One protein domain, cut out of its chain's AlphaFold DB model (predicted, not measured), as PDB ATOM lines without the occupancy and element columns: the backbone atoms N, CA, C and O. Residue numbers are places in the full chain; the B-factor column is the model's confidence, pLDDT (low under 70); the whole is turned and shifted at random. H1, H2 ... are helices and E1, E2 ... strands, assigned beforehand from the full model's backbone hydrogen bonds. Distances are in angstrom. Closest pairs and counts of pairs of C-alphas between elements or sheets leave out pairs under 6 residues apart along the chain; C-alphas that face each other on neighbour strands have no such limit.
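AT A GLANCE: This is residues 6 to 110 of the 485 residues of an uncharacterized protein of Symmachiella macrocystis (UniProt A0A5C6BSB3). Two small lobes lie end to end, each built on a three-stranded antiparallel sheet: E2, E1, E3 with H1 grazing it, and E5, E4, E6 with H2 and H3 over one face. The long link, residues 42 to 54, joins them. The printed part has 105 residues, with named elements in the order E1 E2 H1 E3 E4 E5 H2 E6 H3, mixed helices and strands. It is compact, radius of gyration of the C-alphas 14.4 A, spanning 41 by 30 by 22 A.

HOW THE PARTS SIT: Start at E2, residues 14 to 19, E1, residues 6 to 9, and E3, residues 38 to 41: within hydrogen-bond range are N 7 and O 16, 2.9 A, and N 8 and O 38, 2.7 A. H1, residues 21 to 29, only grazes this sheet, with residues 21 to 24. Next look at E5, residues 66 to 69, E4, residues 55 to 58, and E6, residues 88 to 91, with N 66 and O 57 at 2.8 A and N 58 and O 88 at 2.8 A. The closest C-alphas of E3 and E5, Cys 41 and Pro 68, are 7.6 A apart. H2, residues 71 to 79, runs along the strands, 8 degrees from E4 on the local plane, at a height over the sheet of 10.2 A. H3, residues 100 to 108, on the same face, stands up from the sheet at 47 degrees. E2, H1, E3 and E5, H2, E6 are split strand-helix-strand units, same-way strands with another between them, each with a right-handed crossover. Every O i to N i+4 pair is within hydrogen-bond range in H1 and H2, 4 of 5 in H3.

IN THESE COORDINATES: Find C-alpha 6 at (120.357, 284.869, 291.830), where E1 begins. E2 is 14.5 A long, H2 12.6 A. H3 ends at C-alpha 108, (115.048, 252.634, 285.983).

THE WHOLE: The printed part has no cut; the C-alphas farthest apart, Cys 13 and Ala 109, are 42.1 A apart. The pLDDT is under 70 at residues 51 to 53 and 105 to 110.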
ATOM      1  N   PHE A   6     121.109 283.866 292.564       94.88
ATOM      2  CA  PHE A   6     120.357 284.869 291.830       94.88
ATOM      3  C   PHE A   6     119.015 284.285 291.404       94.88
ATOM      4  O   PHE A   6     118.947 283.113 291.048       94.88
ATOM      5  N   PHE A   7     117.971 285.106 291.401       94.12
ATOM      6  CA  PHE A   7     116.665 284.754 290.851       94.12
ATOM      7  C   PHE A   7     116.217 285.796 289.827       94.12
ATOM      8  O   PHE A   7     116.644 286.945 289.886       94.12
ATOM      9  N   ASN A   8     115.399 285.404 288.862       94.25
ATOM     10  CA  ASN A   8     114.829 286.265 287.841       94.25
ATOM     11  C   ASN A   8     113.314 286.097 287.880       94.25
ATOM     12  O   ASN A   8     112.785 285.029 287.555       94.25
ATOM     13  N   ARG A   9     112.632 287.154 288.320       92.00
ATOM     14  CA  ARG A   9     111.172 287.184 288.356       92.00
ATOM     15  C   ARG A   9     110.650 287.377 286.937       92.00
ATOM     16  O   ARG A   9     111.165 288.208 286.187       92.00
ATOM     17  N   GLN A  10     109.616 286.627 286.566       82.56
ATOM     18  CA  GLN A  10     108.996 286.770 285.243       82.56
ATOM     19  C   GLN A  10     108.196 288.078 285.101       82.56
ATOM     20  O   GLN A  10     107.886 288.490 283.987       82.56
ATOM     21  N   ASP A  11     107.936 288.773 286.212       82.38
ATOM     22  CA  ASP A  11     107.255 290.074 286.274       82.38
ATOM     23  C   ASP A  11     108.063 291.254 285.688       82.38
ATOM     24  O   ASP A  11     107.591 292.391 285.677       82.38
ATOM     25  N   GLY A  12     109.275 291.002 285.185       78.81
ATOM     26  CA  GLY A  12     110.118 292.014 284.553       78.81
ATOM     27  C   GLY A  12     111.014 292.791 285.519       78.81
ATOM     28  O   GLY A  12     111.735 293.683 285.071       78.81
ATOM     29  N   CYS A  13     111.061 292.437 286.809       85.12
ATOM     30  CA  CYS A  13     111.985 293.055 287.772       85.12
ATOM     31  C   CYS A  13     113.468 292.698 287.532       85.12
ATOM     32  O   CYS A  13     114.349 293.216 288.222       85.12
ATOM     33  N   GLY A  14     113.757 291.828 286.560       90.38
ATOM     34  CA  GLY A  14     115.105 291.412 286.197       90.38
ATOM     35  C   GLY A  14     115.760 290.500 287.236       90.38
ATOM     36  O   GLY A  14     115.114 289.912 288.104       90.38
ATOM     37  N   VAL A  15     117.082 290.367 287.119       94.69
ATOM     38  CA  VAL A  15     117.893 289.476 287.954       94.69
ATOM     39  C   VAL A  15     118.149 290.105 289.323       94.69
ATOM     40  O   VAL A  15     118.832 291.124 289.419       94.69
ATOM     41  N   GLN A  16     117.669 289.461 290.382       96.25
ATOM     42  CA  GLN A  16     117.919 289.835 291.769       96.25
ATOM     43  C   GLN A  16     118.982 288.932 292.405       96.25
ATOM     44  O   GLN A  16     119.026 287.728 292.160       96.25
ATOM     45  N   GLY A  17     119.859 289.519 293.220       94.56
ATOM     46  CA  GLY A  17     120.952 288.840 293.923       94.56
ATOM     47  C   GLY A  17     122.172 289.749 294.114       94.56
ATOM     48  O   GLY A  17     122.172 290.886 293.642       94.56
ATOM     49  N   PRO A  18     123.239 289.275 294.781       95.06
ATOM     50  CA  PRO A  18     123.431 287.911 295.268       95.06
ATOM     51  C   PRO A  18     122.769 287.644 296.629       95.06
ATOM     52  O   PRO A  18     122.932 288.426 297.562       95.06
ATOM     53  N   PHE A  19     122.123 286.490 296.763       95.12
ATOM     54  CA  PHE A  19     121.542 285.989 298.011       95.12
ATOM     55  C   PHE A  19     122.253 284.721 298.497       95.12
ATOM     56  O   PHE A  19     122.985 284.081 297.742       95.12
ATOM     57  N   GLN A  20     122.057 284.361 299.763       92.62
ATOM     58  CA  GLN A  20     122.393 283.021 300.256       92.62
ATOM     59  C   GLN A  20     121.252 282.057 299.910       92.62
ATOM     60  O   GLN A  20     120.113 282.503 299.767       92.62
ATOM     61  N   LEU A  21     121.549 280.757 299.803       85.50
ATOM     62  CA  LEU A  21     120.545 279.732 299.499       85.50
ATOM     63  C   LEU A  21     119.350 279.816 300.459       85.50
ATOM     64  O   LEU A  21     118.218 279.915 300.001       85.50
ATOM     65  N   ASP A  22     119.612 279.924 301.764       84.25
ATOM     66  CA  ASP A  22     118.573 280.034 302.798       84.25
ATOM     67  C   ASP A  22     117.602 281.194 302.544       84.25
ATOM     68  O   ASP A  22     116.414 281.106 302.846       84.25
ATOM     69  N   HIS A  23     118.083 282.296 301.962       92.31
ATOM     70  CA  HIS A  23     117.229 283.427 301.622       92.31
ATOM     71  C   HIS A  23     116.326 283.116 300.423       92.31
ATOM     72  O   HIS A  23     115.141 283.419 300.480       92.31
ATOM     73  N   ILE A  24     116.848 282.464 299.376       89.88
ATOM     74  CA  ILE A  24     116.043 282.006 298.229       89.88
ATOM     75  C   ILE A  24     114.974 281.008 298.690       89.88
ATOM     76  O   ILE A  24     113.812 281.130 298.313       89.88
ATOM     77  N   THR A  25     115.341 280.061 299.555       83.31
ATOM     78  CA  THR A  25     114.409 279.079 300.120       83.31
ATOM     79  C   THR A  25     113.326 279.749 300.967       83.31
ATOM     80  O   THR A  25     112.152 279.411 300.843       83.31
ATOM     81  N   ASN A  26     113.683 280.755 301.773       87.88
ATOM     82  CA  ASN A  26     112.705 281.533 302.537       87.88
ATOM     83  C   ASN A  26     111.751 282.323 301.631       87.88
ATOM     84  O   ASN A  26     110.549 282.300 301.877       87.88
ATOM     85  N   LEU A  27     112.257 282.973 300.578       92.69
ATOM     86  CA  LEU A  27     111.430 283.688 299.598       92.69
ATOM     87  C   LEU A  27     110.441 282.744 298.895       92.69
ATOM     88  O   LEU A  27     109.292 283.115 298.664       92.69
ATOM     89  N   PHE A  28     110.857 281.510 298.604       86.81
ATOM     90  CA  PHE A  28     109.968 280.484 298.061       86.81
ATOM     91  C   PHE A  28     108.887 280.061 299.058       86.81
ATOM     92  O   PHE A  28     107.705 280.086 298.729       86.81
ATOM     93  N   HIS A  29     109.253 279.755 300.305       82.62
ATOM     94  CA  HIS A  29     108.277 279.380 301.333       82.62
ATOM     95  C   HIS A  29     107.301 280.506 301.695       82.62
ATOM     96  O   HIS A  29     106.169 280.233 302.086       82.62
ATOM     97  N   GLN A  30     107.724 281.763 301.561       93.56
ATOM     98  CA  GLN A  30     106.872 282.935 301.757       93.56
ATOM     99  C   GLN A  30     105.941 283.204 300.564       93.56
ATOM    100  O   GLN A  30     105.078 284.072 300.660       93.56
ATOM    101  N   GLY A  31     106.090 282.467 299.456       89.88
ATOM    102  CA  GLY A  31     105.328 282.677 298.226       89.88
ATOM    103  C   GLY A  31     105.756 283.919 297.437       89.88
ATOM    104  O   GLY A  31     105.045 284.334 296.529       89.88
ATOM    105  N   GLU A  32     106.902 284.526 297.765       93.50
ATOM    106  CA  GLU A  32     107.461 285.651 297.001       93.50
ATOM    107  C   GLU A  32     108.166 285.179 295.718       93.50
ATOM    108  O   GLU A  32     108.267 285.921 294.736       93.50
ATOM    109  N   LEU A  33     108.640 283.929 295.716       92.56
ATOM    110  CA  LEU A  33     109.104 283.230 294.523       92.56
ATOM    111  C   LEU A  33     108.034 282.240 294.049       92.56
ATOM    112  O   LEU A  33     107.725 281.282 294.750       92.56
ATOM    113  N   GLU A  34     107.503 282.456 292.848       88.12
ATOM    114  CA  GLU A  34     106.614 281.505 292.184       88.12
ATOM    115  C   GLU A  34     107.409 280.336 291.571       88.12
ATOM    116  O   GLU A  34     108.587 280.499 291.236       88.12
ATOM    117  N   PRO A  35     106.785 279.160 291.374       83.94
ATOM    118  CA  PRO A  35     107.467 277.982 290.830       83.94
ATOM    119  C   PRO A  35     108.048 278.167 289.417       83.94
ATOM    120  O   PRO A  35     109.052 277.554 289.066       83.94
ATOM    121  N   ASN A  36     107.460 279.076 288.631       84.44
ATOM    122  CA  ASN A  36     107.914 279.467 287.292       84.44
ATOM    123  C   ASN A  36     109.107 280.449 287.304       84.44
ATOM    124  O   ASN A  36     109.647 280.782 286.240       84.44
ATOM    125  N   HIS A  37     109.508 280.972 288.467       91.31
ATOM    126  CA  HIS A  37     110.647 281.871 288.552       91.31
ATOM    127  C   HIS A  37     111.939 281.114 288.267       91.31
ATOM    128  O   HIS A  37     112.135 279.973 288.682       91.31
ATOM    129  N   LEU A  38     112.843 281.781 287.552       90.06
ATOM    130  CA  LEU A  38     114.135 281.206 287.225       90.06
ATOM    131  C   LEU A  38     115.130 281.563 288.311       90.06
ATOM    132  O   LEU A  38     115.180 282.692 288.793       90.06
ATOM    133  N   VAL A  39     115.985 280.624 288.652       90.44
ATOM    134  CA  VAL A  39     117.004 280.782 289.680       90.44
ATOM    135  C   VAL A  39     118.326 280.225 289.145       90.44
ATOM    136  O   VAL A  39     118.339 279.440 288.196       90.44
ATOM    137  N   ARG A  40     119.464 280.700 289.665       89.62
ATOM    138  CA  ARG A  40     120.809 280.200 289.322       89.62
ATOM    139  C   ARG A  40     121.790 280.325 290.486       89.62
ATOM    140  O   ARG A  40     121.733 281.291 291.255       89.62
ATOM    141  N   CYS A  41     122.739 279.394 290.565       85.50
ATOM    142  CA  CYS A  41     123.877 279.472 291.479       85.50
ATOM    143  C   CYS A  41     125.087 280.119 290.779       85.50
ATOM    144  O   CYS A  41     125.507 279.716 289.695       85.50
ATOM    145  N   GLY A  42     125.654 281.156 291.390       82.69
ATOM    146  CA  GLY A  42     126.780 281.912 290.852       82.69
ATOM    147  C   GLY A  42     126.416 282.871 289.711       82.69
ATOM    148  O   GLY A  42     125.304 282.905 289.191       82.69
ATOM    149  N   ALA A  43     127.388 283.696 289.310       78.50
ATOM    150  CA  ALA A  43     127.192 284.689 288.246       78.50
ATOM    151  C   ALA A  43     127.096 284.067 286.838       78.50
ATOM    152  O   ALA A  43     126.556 284.693 285.925       78.50
ATOM    153  N   ILE A  44     127.627 282.851 286.678       78.25
ATOM    154  CA  ILE A  44     127.748 282.124 285.405       78.25
ATOM    155  C   ILE A  44     126.890 280.852 285.343       78.25
ATOM    156  O   ILE A  44     126.918 280.168 284.325       78.25
ATOM    157  N   GLY A  45     126.142 280.527 286.403       74.69
ATOM    158  CA  GLY A  45     125.277 279.349 286.422       74.69
ATOM    159  C   GLY A  45     124.129 279.452 285.420       74.69
ATOM    160  O   GLY A  45     123.672 280.556 285.091       74.69
ATOM    161  N   GLN A  46     123.666 278.296 284.946       76.56
ATOM    162  CA  GLN A  46     122.467 278.202 284.120       76.56
ATOM    163  C   GLN A  46     121.228 278.564 284.943       76.56
ATOM    164  O   GLN A  46     121.137 278.256 286.131       76.56
ATOM    165  N   TRP A  47     120.296 279.251 284.292       83.44
ATOM    166  CA  TRP A  47     118.972 279.508 284.837       83.44
ATOM    167  C   TRP A  47     118.141 278.241 284.727       83.44
ATOM    168  O   TRP A  47     118.064 277.666 283.645       83.44
ATOM    169  N   ALA A  48     117.494 277.839 285.810       78.06
ATOM    170  CA  ALA A  48     116.487 276.791 285.755       78.06
ATOM    171  C   ALA A  48     115.261 277.186 286.579       78.06
ATOM    172  O   ALA A  48     115.343 278.058 287.450       78.06
ATOM    173  N   SER A  49     114.120 276.610 286.204       80.94
ATOM    174  CA  SER A  49     112.849 276.835 286.882       80.94
ATOM    175  C   SER A  49     112.934 276.319 288.309       80.94
ATOM    176  O   SER A  49     113.564 275.291 288.558       80.94
ATOM    177  N   LEU A  50     112.277 277.002 289.238       74.56
ATOM    178  CA  LEU A  50     112.202 276.557 290.624       74.56
ATOM    179  C   LEU A  50     111.475 275.204 290.746       74.56
ATOM    180  O   LEU A  50     111.826 274.401 291.604       74.56
ATOM    181  N   ASP A  51     110.545 274.913 289.831       68.44
ATOM    182  CA  ASP A  51     109.918 273.589 289.679       68.44
ATOM    183  C   ASP A  51     110.886 272.489 289.206       68.44
ATOM    184  O   ASP A  51     110.706 271.313 289.536       68.44
ATOM    185  N   ASP A  52     111.927 272.859 288.456       65.75
ATOM    186  CA  ASP A  52     112.953 271.933 287.957       65.75
ATOM    187  C   ASP A  52     114.093 271.737 288.975       65.75
ATOM    188  O   ASP A  52     114.945 270.854 288.820       65.75
ATOM    189  N   TRP A  53     114.118 272.553 290.035       67.12
ATOM    190  CA  TRP A  53     115.137 272.569 291.084       67.12
ATOM    191  C   TRP A  53     114.831 271.574 292.180       67.12
ATOM    192  O   TRP A  53     114.506 271.929 293.314       67.12
ATOM    193  N   LYS A  54     114.963 270.303 291.825       75.31
ATOM    194  CA  LYS A  54     114.655 269.248 292.774       75.31
ATOM    195  C   LYS A  54     115.872 268.783 293.537       75.31
ATOM    196  O   LYS A  54     115.754 268.600 294.724       75.31
ATOM    197  N   TRP A  55     117.075 268.690 292.979       89.25
ATOM    198  CA  TRP A  55     118.079 267.880 293.671       89.25
ATOM    199  C   TRP A  55     119.311 268.644 294.154       89.25
ATOM    200  O   TRP A  55     119.935 269.409 293.421       89.25
ATOM    201  N   PHE A  56     119.688 268.386 295.403       92.25
ATOM    202  CA  PHE A  56     121.006 268.694 295.956       92.25
ATOM    203  C   PHE A  56     121.755 267.383 296.150       92.25
ATOM    204  O   PHE A  56     121.133 266.395 296.527       92.25
ATOM    205  N   TYR A  57     123.066 267.368 295.931       95.19
ATOM    206  CA  TYR A  57     123.906 266.194 296.146       95.19
ATOM    207  C   TYR A  57     125.084 266.514 297.071       95.19
ATOM    208  O   TYR A  57     125.582 267.632 297.102       95.19
ATOM    209  N   ASN A  58     125.518 265.544 297.863       96.00
ATOM    210  CA  ASN A  58     126.628 265.659 298.797       96.00
ATOM    211  C   ASN A  58     127.595 264.497 298.540       96.00
ATOM    212  O   ASN A  58     127.305 263.353 298.918       96.00
ATOM    213  N   PRO A  59     128.722 264.741 297.853       92.88
ATOM    214  CA  PRO A  59     129.711 263.712 297.614       92.88
ATOM    215  C   PRO A  59     130.389 263.329 298.933       92.88
ATOM    216  O   PRO A  59     130.711 264.166 299.779       92.88
ATOM    217  N   LYS A  60     130.649 262.030 299.120       87.31
ATOM    218  CA  LYS A  60     131.283 261.515 300.352       87.31
ATOM    219  C   LYS A  60     132.718 261.988 300.576       87.31
ATOM    220  O   LYS A  60     133.283 261.716 301.633       87.31
ATOM    221  N   ASP A  61     133.310 262.680 299.609       87.25
ATOM    222  CA  ASP A  61     134.625 263.302 299.749       87.25
ATOM    223  C   ASP A  61     134.624 264.500 300.721       87.25
ATOM    224  O   ASP A  61     135.691 264.998 301.083       87.25
ATOM    225  N   GLY A  62     133.443 264.936 301.182       83.19
ATOM    226  CA  GLY A  62     133.295 266.052 302.111       83.19
ATOM    227  C   GLY A  62     133.474 267.415 301.443       83.19
ATOM    228  O   GLY A  62     133.696 268.407 302.139       83.19
ATOM    229  N   SER A  63     133.373 267.482 300.113       85.81
ATOM    230  CA  SER A  63     133.422 268.729 299.339       85.81
ATOM    231  C   SER A  63     132.244 269.671 299.622       85.81
ATOM    232  O   SER A  63     132.311 270.850 299.274       85.81
ATOM    233  N   GLY A  64     131.216 269.187 300.323       89.25
ATOM    234  CA  GLY A  64     130.050 269.951 300.747       89.25
ATOM    235  C   GLY A  64     128.801 269.576 299.960       89.25
ATOM    236  O   GLY A  64     128.809 268.669 299.136       89.25
ATOM    237  N   VAL A  65     127.705 270.276 300.244       91.69
ATOM    238  CA  VAL A  65     126.455 270.134 299.495       91.69
ATOM    239  C   VAL A  65     126.568 270.938 298.208       91.69
ATOM    240  O   VAL A  65     126.790 272.143 298.263       91.69
ATOM    241  N   HIS A  66     126.384 270.273 297.075       90.38
ATOM    242  CA  HIS A  66     126.342 270.859 295.744       90.38
ATOM    243  C   HIS A  66     124.906 270.858 295.233       90.38
ATOM    244  O   HIS A  66     124.100 269.979 295.551       90.38
ATOM    245  N   GLY A  67     124.566 271.854 294.432       88.00
ATOM    246  CA  GLY A  67     123.228 271.996 293.887       88.00
ATOM    247  C   GLY A  67     122.887 273.444 293.552       88.00
ATOM    248  O   GLY A  67     123.685 274.352 293.790       88.00
ATOM    249  N   PRO A  68     121.702 273.661 292.975       85.38
ATOM    250  CA  PRO A  68     120.679 272.674 292.675       85.38
ATOM    251  C   PRO A  68     120.900 272.145 291.262       85.38
ATOM    252  O   PRO A  68     121.381 272.838 290.365       85.38
ATOM    253  N   VAL A  69     120.566 270.889 291.062       87.44
ATOM    254  CA  VAL A  69     120.768 270.223 289.784       87.44
ATOM    255  C   VAL A  69     119.502 269.478 289.424       87.44
ATOM    256  O   VAL A  69     118.711 269.076 290.285       87.44
ATOM    257  N   THR A  70     119.270 269.337 288.128       85.62
ATOM    258  CA  THR A  70     118.155 268.520 287.660       85.62
ATOM    259  C   THR A  70     118.482 267.044 287.885       85.62
ATOM    260  O   THR A  70     119.645 266.648 287.998       85.62
ATOM    261  N   ARG A  71     117.453 266.192 287.915       83.12
ATOM    262  CA  ARG A  71     117.655 264.736 287.996       83.12
ATOM    263  C   ARG A  71     118.502 264.212 286.825       83.12
ATOM    264  O   ARG A  71     119.289 263.293 287.015       83.12
ATOM    265  N   ILE A  72     118.358 264.823 285.645       80.94
ATOM    266  CA  ILE A  72     119.131 264.492 284.437       80.94
ATOM    267  C   ILE A  72     120.608 264.825 284.650       80.94
ATOM    268  O   ILE A  72     121.454 263.970 284.432       80.94
ATOM    269  N   GLN A  73     120.919 266.015 285.169       87.81
ATOM    270  CA  GLN A  73     122.301 266.403 285.472       87.81
ATOM    271  C   GLN A  73     122.944 265.490 286.522       87.81
ATOM    272  O   GLN A  73     124.116 265.160 286.413       87.81
ATOM    273  N   LEU A  74     122.182 265.027 287.519       91.88
ATOM    274  CA  LEU A  74     122.664 264.018 288.471       91.88
ATOM    275  C   LEU A  74     123.013 262.685 287.814       91.88
ATOM    276  O   LEU A  74     124.003 262.069 288.200       91.88
ATOM    277  N   ALA A  75     122.225 262.248 286.832       88.50
ATOM    278  CA  ALA A  75     122.553 261.064 286.049       88.50
ATOM    279  C   ALA A  75     123.808 261.296 285.188       88.50
ATOM    280  O   ALA A  75     124.698 260.449 285.184       88.50
ATOM    281  N   GLU A  76     123.928 262.461 284.544       87.44
ATOM    282  CA  GLU A  76     125.103 262.838 283.744       87.44
ATOM    283  C   GLU A  76     126.385 262.903 284.590       87.44
ATOM    284  O   GLU A  76     127.418 262.385 284.176       87.44
ATOM    285  N   PHE A  77     126.336 263.479 285.797       93.94
ATOM    286  CA  PHE A  77     127.494 263.515 286.699       93.94
ATOM    287  C   PHE A  77     127.911 262.120 287.165       93.94
ATOM    288  O   PHE A  77     129.102 261.874 287.365       93.94
ATOM    289  N   LEU A  78     126.948 261.213 287.362       92.69
ATOM    290  CA  LEU A  78     127.241 259.825 287.712       92.69
ATOM    291  C   LEU A  78     127.898 259.095 286.532       92.69
ATOM    292  O   LEU A  78     128.884 258.389 286.728       92.69
ATOM    293  N   GLU A  79     127.387 259.289 285.312       87.94
ATOM    294  CA  GLU A  79     127.943 258.695 284.088       87.94
ATOM    295  C   GLU A  79     129.345 259.234 283.766       87.94
ATOM    296  O   GLU A  79     130.223 258.482 283.345       87.94
ATOM    297  N   ALA A  80     129.585 260.521 284.020       90.50
ATOM    298  CA  ALA A  80     130.886 261.162 283.856       90.50
ATOM    299  C   ALA A  80     131.906 260.797 284.956       90.50
ATOM    300  O   ALA A  80     133.033 261.291 284.920       90.50
ATOM    301  N   GLU A  81     131.522 259.962 285.931       92.56
ATOM    302  CA  GLU A  81     132.306 259.629 287.130       92.56
ATOM    303  C   GLU A  81     132.714 260.866 287.966       92.56
ATOM    304  O   GLU A  81     133.662 260.816 288.752       92.56
ATOM    305  N   GLU A  82     131.996 261.990 287.825       91.69
ATOM    306  CA  GLU A  82     132.203 263.205 288.629       91.69
ATOM    307  C   GLU A  82     131.632 263.046 290.043       91.69
ATOM    308  O   GLU A  82     132.162 263.604 291.007       91.69
ATOM    309  N   ILE A  83     130.574 262.243 290.176       94.56
ATOM    310  CA  ILE A  83     130.013 261.804 291.455       94.56
ATOM    311  C   ILE A  83     129.988 260.277 291.520       94.56
ATOM    312  O   ILE A  83     129.915 259.585 290.511       94.56
ATOM    313  N   THR A  84     130.060 259.732 292.733       93.62
ATOM    314  CA  THR A  84     130.076 258.272 292.956       93.62
ATOM    315  C   THR A  84     128.685 257.730 293.278       93.62
ATOM    316  O   THR A  84     127.815 258.474 293.726       93.62
ATOM    317  N   ASP A  85     128.496 256.419 293.153       90.25
ATOM    318  CA  ASP A  85     127.314 255.676 293.623       90.25
ATOM    319  C   ASP A  85     127.000 255.897 295.115       90.25
ATOM    320  O   ASP A  85     125.851 255.821 295.547       90.25
ATOM    321  N   LYS A  86     128.026 256.215 295.910       92.12
ATOM    322  CA  LYS A  86     127.906 256.530 297.339       92.12
ATOM    323  C   LYS A  86     127.479 257.967 297.625       92.12
ATOM    324  O   LYS A  86     127.339 258.304 298.799       92.12
ATOM    325  N   THR A  87     127.349 258.808 296.606       96.38
ATOM    326  CA  THR A  87     126.863 260.184 296.752       96.38
ATOM    327  C   THR A  87     125.440 260.146 297.287       96.38
ATOM    328  O   THR A  87     124.639 259.310 296.878       96.38
ATOM    329  N   GLU A  88     125.129 261.023 298.230       96.81
ATOM    330  CA  GLU A  88     123.760 261.186 298.708       96.81
ATOM    331  C   GLU A  88     123.146 262.370 297.973       96.81
ATOM    332  O   GLU A  88     123.821 263.370 297.742       96.81
ATOM    333  N   ALA A  89     121.882 262.271 297.592       95.81
ATOM    334  CA  ALA A  89     121.119 263.389 297.075       95.81
ATOM    335  C   ALA A  89     119.804 263.537 297.840       95.81
ATOM    336  O   ALA A  89     119.386 262.638 298.563       95.81
ATOM    337  N   ARG A  90     119.177 264.703 297.746       93.88
ATOM    338  CA  ARG A  90     117.880 264.974 298.370       93.88
ATOM    339  C   ARG A  90     117.039 265.872 297.486       93.88
ATOM    340  O   ARG A  90     117.600 266.725 296.794       93.88
ATOM    341  N   ASP A  91     115.725 265.688 297.557       87.00
ATOM    342  CA  ASP A  91     114.763 266.576 296.911       87.00
ATOM    343  C   ASP A  91     114.565 267.850 297.766       87.00
ATOM    344  O   ASP A  91     114.194 267.795 298.942       87.00
ATOM    345  N   GLY A  92     114.876 269.012 297.205       82.44
ATOM    346  CA  GLY A  92     114.831 270.326 297.823       82.44
ATOM    347  C   GLY A  92     115.812 270.538 298.984       82.44
ATOM    348  O   GLY A  92     116.739 269.772 299.250       82.44
ATOM    349  N   GLY A  93     115.603 271.638 299.712       72.31
ATOM    350  CA  GLY A  93     116.390 271.976 300.906       72.31
ATOM    351  C   GLY A  93     115.998 271.195 302.168       72.31
ATOM    352  O   GLY A  93     116.755 271.200 303.142       72.31
ATOM    353  N   LEU A  94     114.838 270.530 302.151       72.38
ATOM    354  CA  LEU A  94     114.215 269.889 303.316       72.38
ATOM    355  C   LEU A  94     114.092 268.363 303.202       72.38
ATOM    356  O   LEU A  94     113.750 267.729 304.196       72.38
ATOM    357  N   GLY A  95     114.371 267.770 302.036       82.56
ATOM    358  CA  GLY A  95     114.351 266.319 301.868       82.56
ATOM    359  C   GLY A  95     115.439 265.610 302.677       82.56
ATOM    360  O   GLY A  95     116.498 266.179 302.976       82.56
ATOM    361  N   GLU A  96     115.181 264.350 303.021       92.62
ATOM    362  CA  GLU A  96     116.195 263.475 303.604       92.62
ATOM    363  C   GLU A  96     117.261 263.130 302.559       92.62
ATOM    364  O   GLU A  96     116.967 262.953 301.377       92.62
ATOM    365  N   TRP A  97     118.515 263.049 303.006       94.62
ATOM    366  CA  TRP A  97     119.622 262.587 302.176       94.62
ATOM    367  C   TRP A  97     119.451 261.097 301.895       94.62
ATOM    368  O   TRP A  97     119.519 260.274 302.806       94.62
ATOM    369  N   GLN A  98     119.227 260.757 300.631       95.50
ATOM    370  CA  GLN A  98     119.095 259.386 300.159       95.50
ATOM    371  C   GLN A  98     120.264 259.035 299.233       95.50
ATOM    372  O   GLN A  98     120.754 259.896 298.501       95.50
ATOM    373  N   PRO A  99     120.741 257.779 299.227       94.88
ATOM    374  CA  PRO A  99     121.774 257.353 298.291       94.88
ATOM    375  C   PRO A  99     121.343 257.574 296.836       94.88
ATOM    376  O   PRO A  99     120.193 257.313 296.479       94.88
ATOM    377  N   LEU A 100     122.278 257.987 295.978       93.38
ATOM    378  CA  LEU A 100     122.003 258.256 294.564       93.38
ATOM    379  C   LEU A 100     121.418 257.039 293.836       93.38
ATOM    380  O   LEU A 100     120.576 257.184 292.956       93.38
ATOM    381  N   SER A 101     121.821 255.835 294.249       89.88
ATOM    382  CA  SER A 101     121.284 254.573 293.739       89.88
ATOM    383  C   SER A 101     119.789 254.392 294.011       89.88
ATOM    384  O   SER A 101     119.111 253.768 293.205       89.88
ATOM    385  N   VAL A 102     119.268 254.926 295.121       91.19
ATOM    386  CA  VAL A 102     117.832 254.881 295.449       91.19
ATOM    387  C   VAL A 102     117.087 255.866 294.551       91.19
ATOM    388  O   VAL A 102     116.173 255.496 293.823       91.19
ATOM    389  N   ILE A 103     117.583 257.102 294.492       88.25
ATOM    390  CA  ILE A 103     116.962 258.196 293.737       88.25
ATOM    391  C   ILE A 103     116.938 257.929 292.229       88.25
ATOM    392  O   ILE A 103     115.961 258.253 291.554       88.25
ATOM    393  N   LEU A 104     118.013 257.379 291.664       86.31
ATOM    394  CA  LEU A 104     118.091 257.061 290.235       86.31
ATOM    395  C   LEU A 104     117.536 255.661 289.922       86.31
ATOM    396  O   LEU A 104     117.034 255.444 288.821       86.31
ATOM    397  N   GLY A 105     117.549 254.738 290.892       69.75
ATOM    398  CA  GLY A 105     116.989 253.388 290.768       69.75
ATOM    399  C   GLY A 105     115.471 253.373 290.591       69.75
ATOM    400  O   GLY A 105     114.965 252.619 289.760       69.75
ATOM    401  N   ASP A 106     114.753 254.288 291.248       54.59
ATOM    402  CA  ASP A 106     113.302 254.440 291.060       54.59
ATOM    403  C   ASP A 106     112.931 254.943 289.647       54.59
ATOM    404  O   ASP A 106     111.800 254.774 289.198       54.59
ATOM    405  N   ALA A 107     113.869 255.541 288.896       48.72
ATOM    406  CA  ALA A 107     113.654 255.894 287.485       48.72
ATOM    407  C   ALA A 107     113.877 254.715 286.532       48.72
ATOM    408  O   ALA A 107     113.168 254.618 285.533       48.72
ATOM    409  N   ALA A 108     114.812 253.808 286.826       43.25
ATOM    410  CA  ALA A 108     115.048 252.634 285.983       43.25
ATOM    411  C   ALA A 108     113.815 251.710 285.936       43.25
ATOM    412  O   ALA A 108     113.517 251.131 284.894       43.25
ATOM    413  N   ALA A 109     113.040 251.655 287.027       36.16
ATOM    414  CA  ALA A 109     111.746 250.973 287.066       36.16
ATOM    415  C   ALA A 109     110.655 251.670 286.221       36.16
ATOM    416  O   ALA A 109     109.763 251.001 285.707       36.16
ATOM    417  N   LEU A 110     110.742 252.993 286.024       34.31
ATOM    418  CA  LEU A 110     109.812 253.787 285.204       34.31
ATOM    419  C   LEU A 110     110.210 253.869 283.719       34.31
ATOM    420  O   LEU A 110     109.360 254.163 282.881       34.31
TER     421      LEU A 110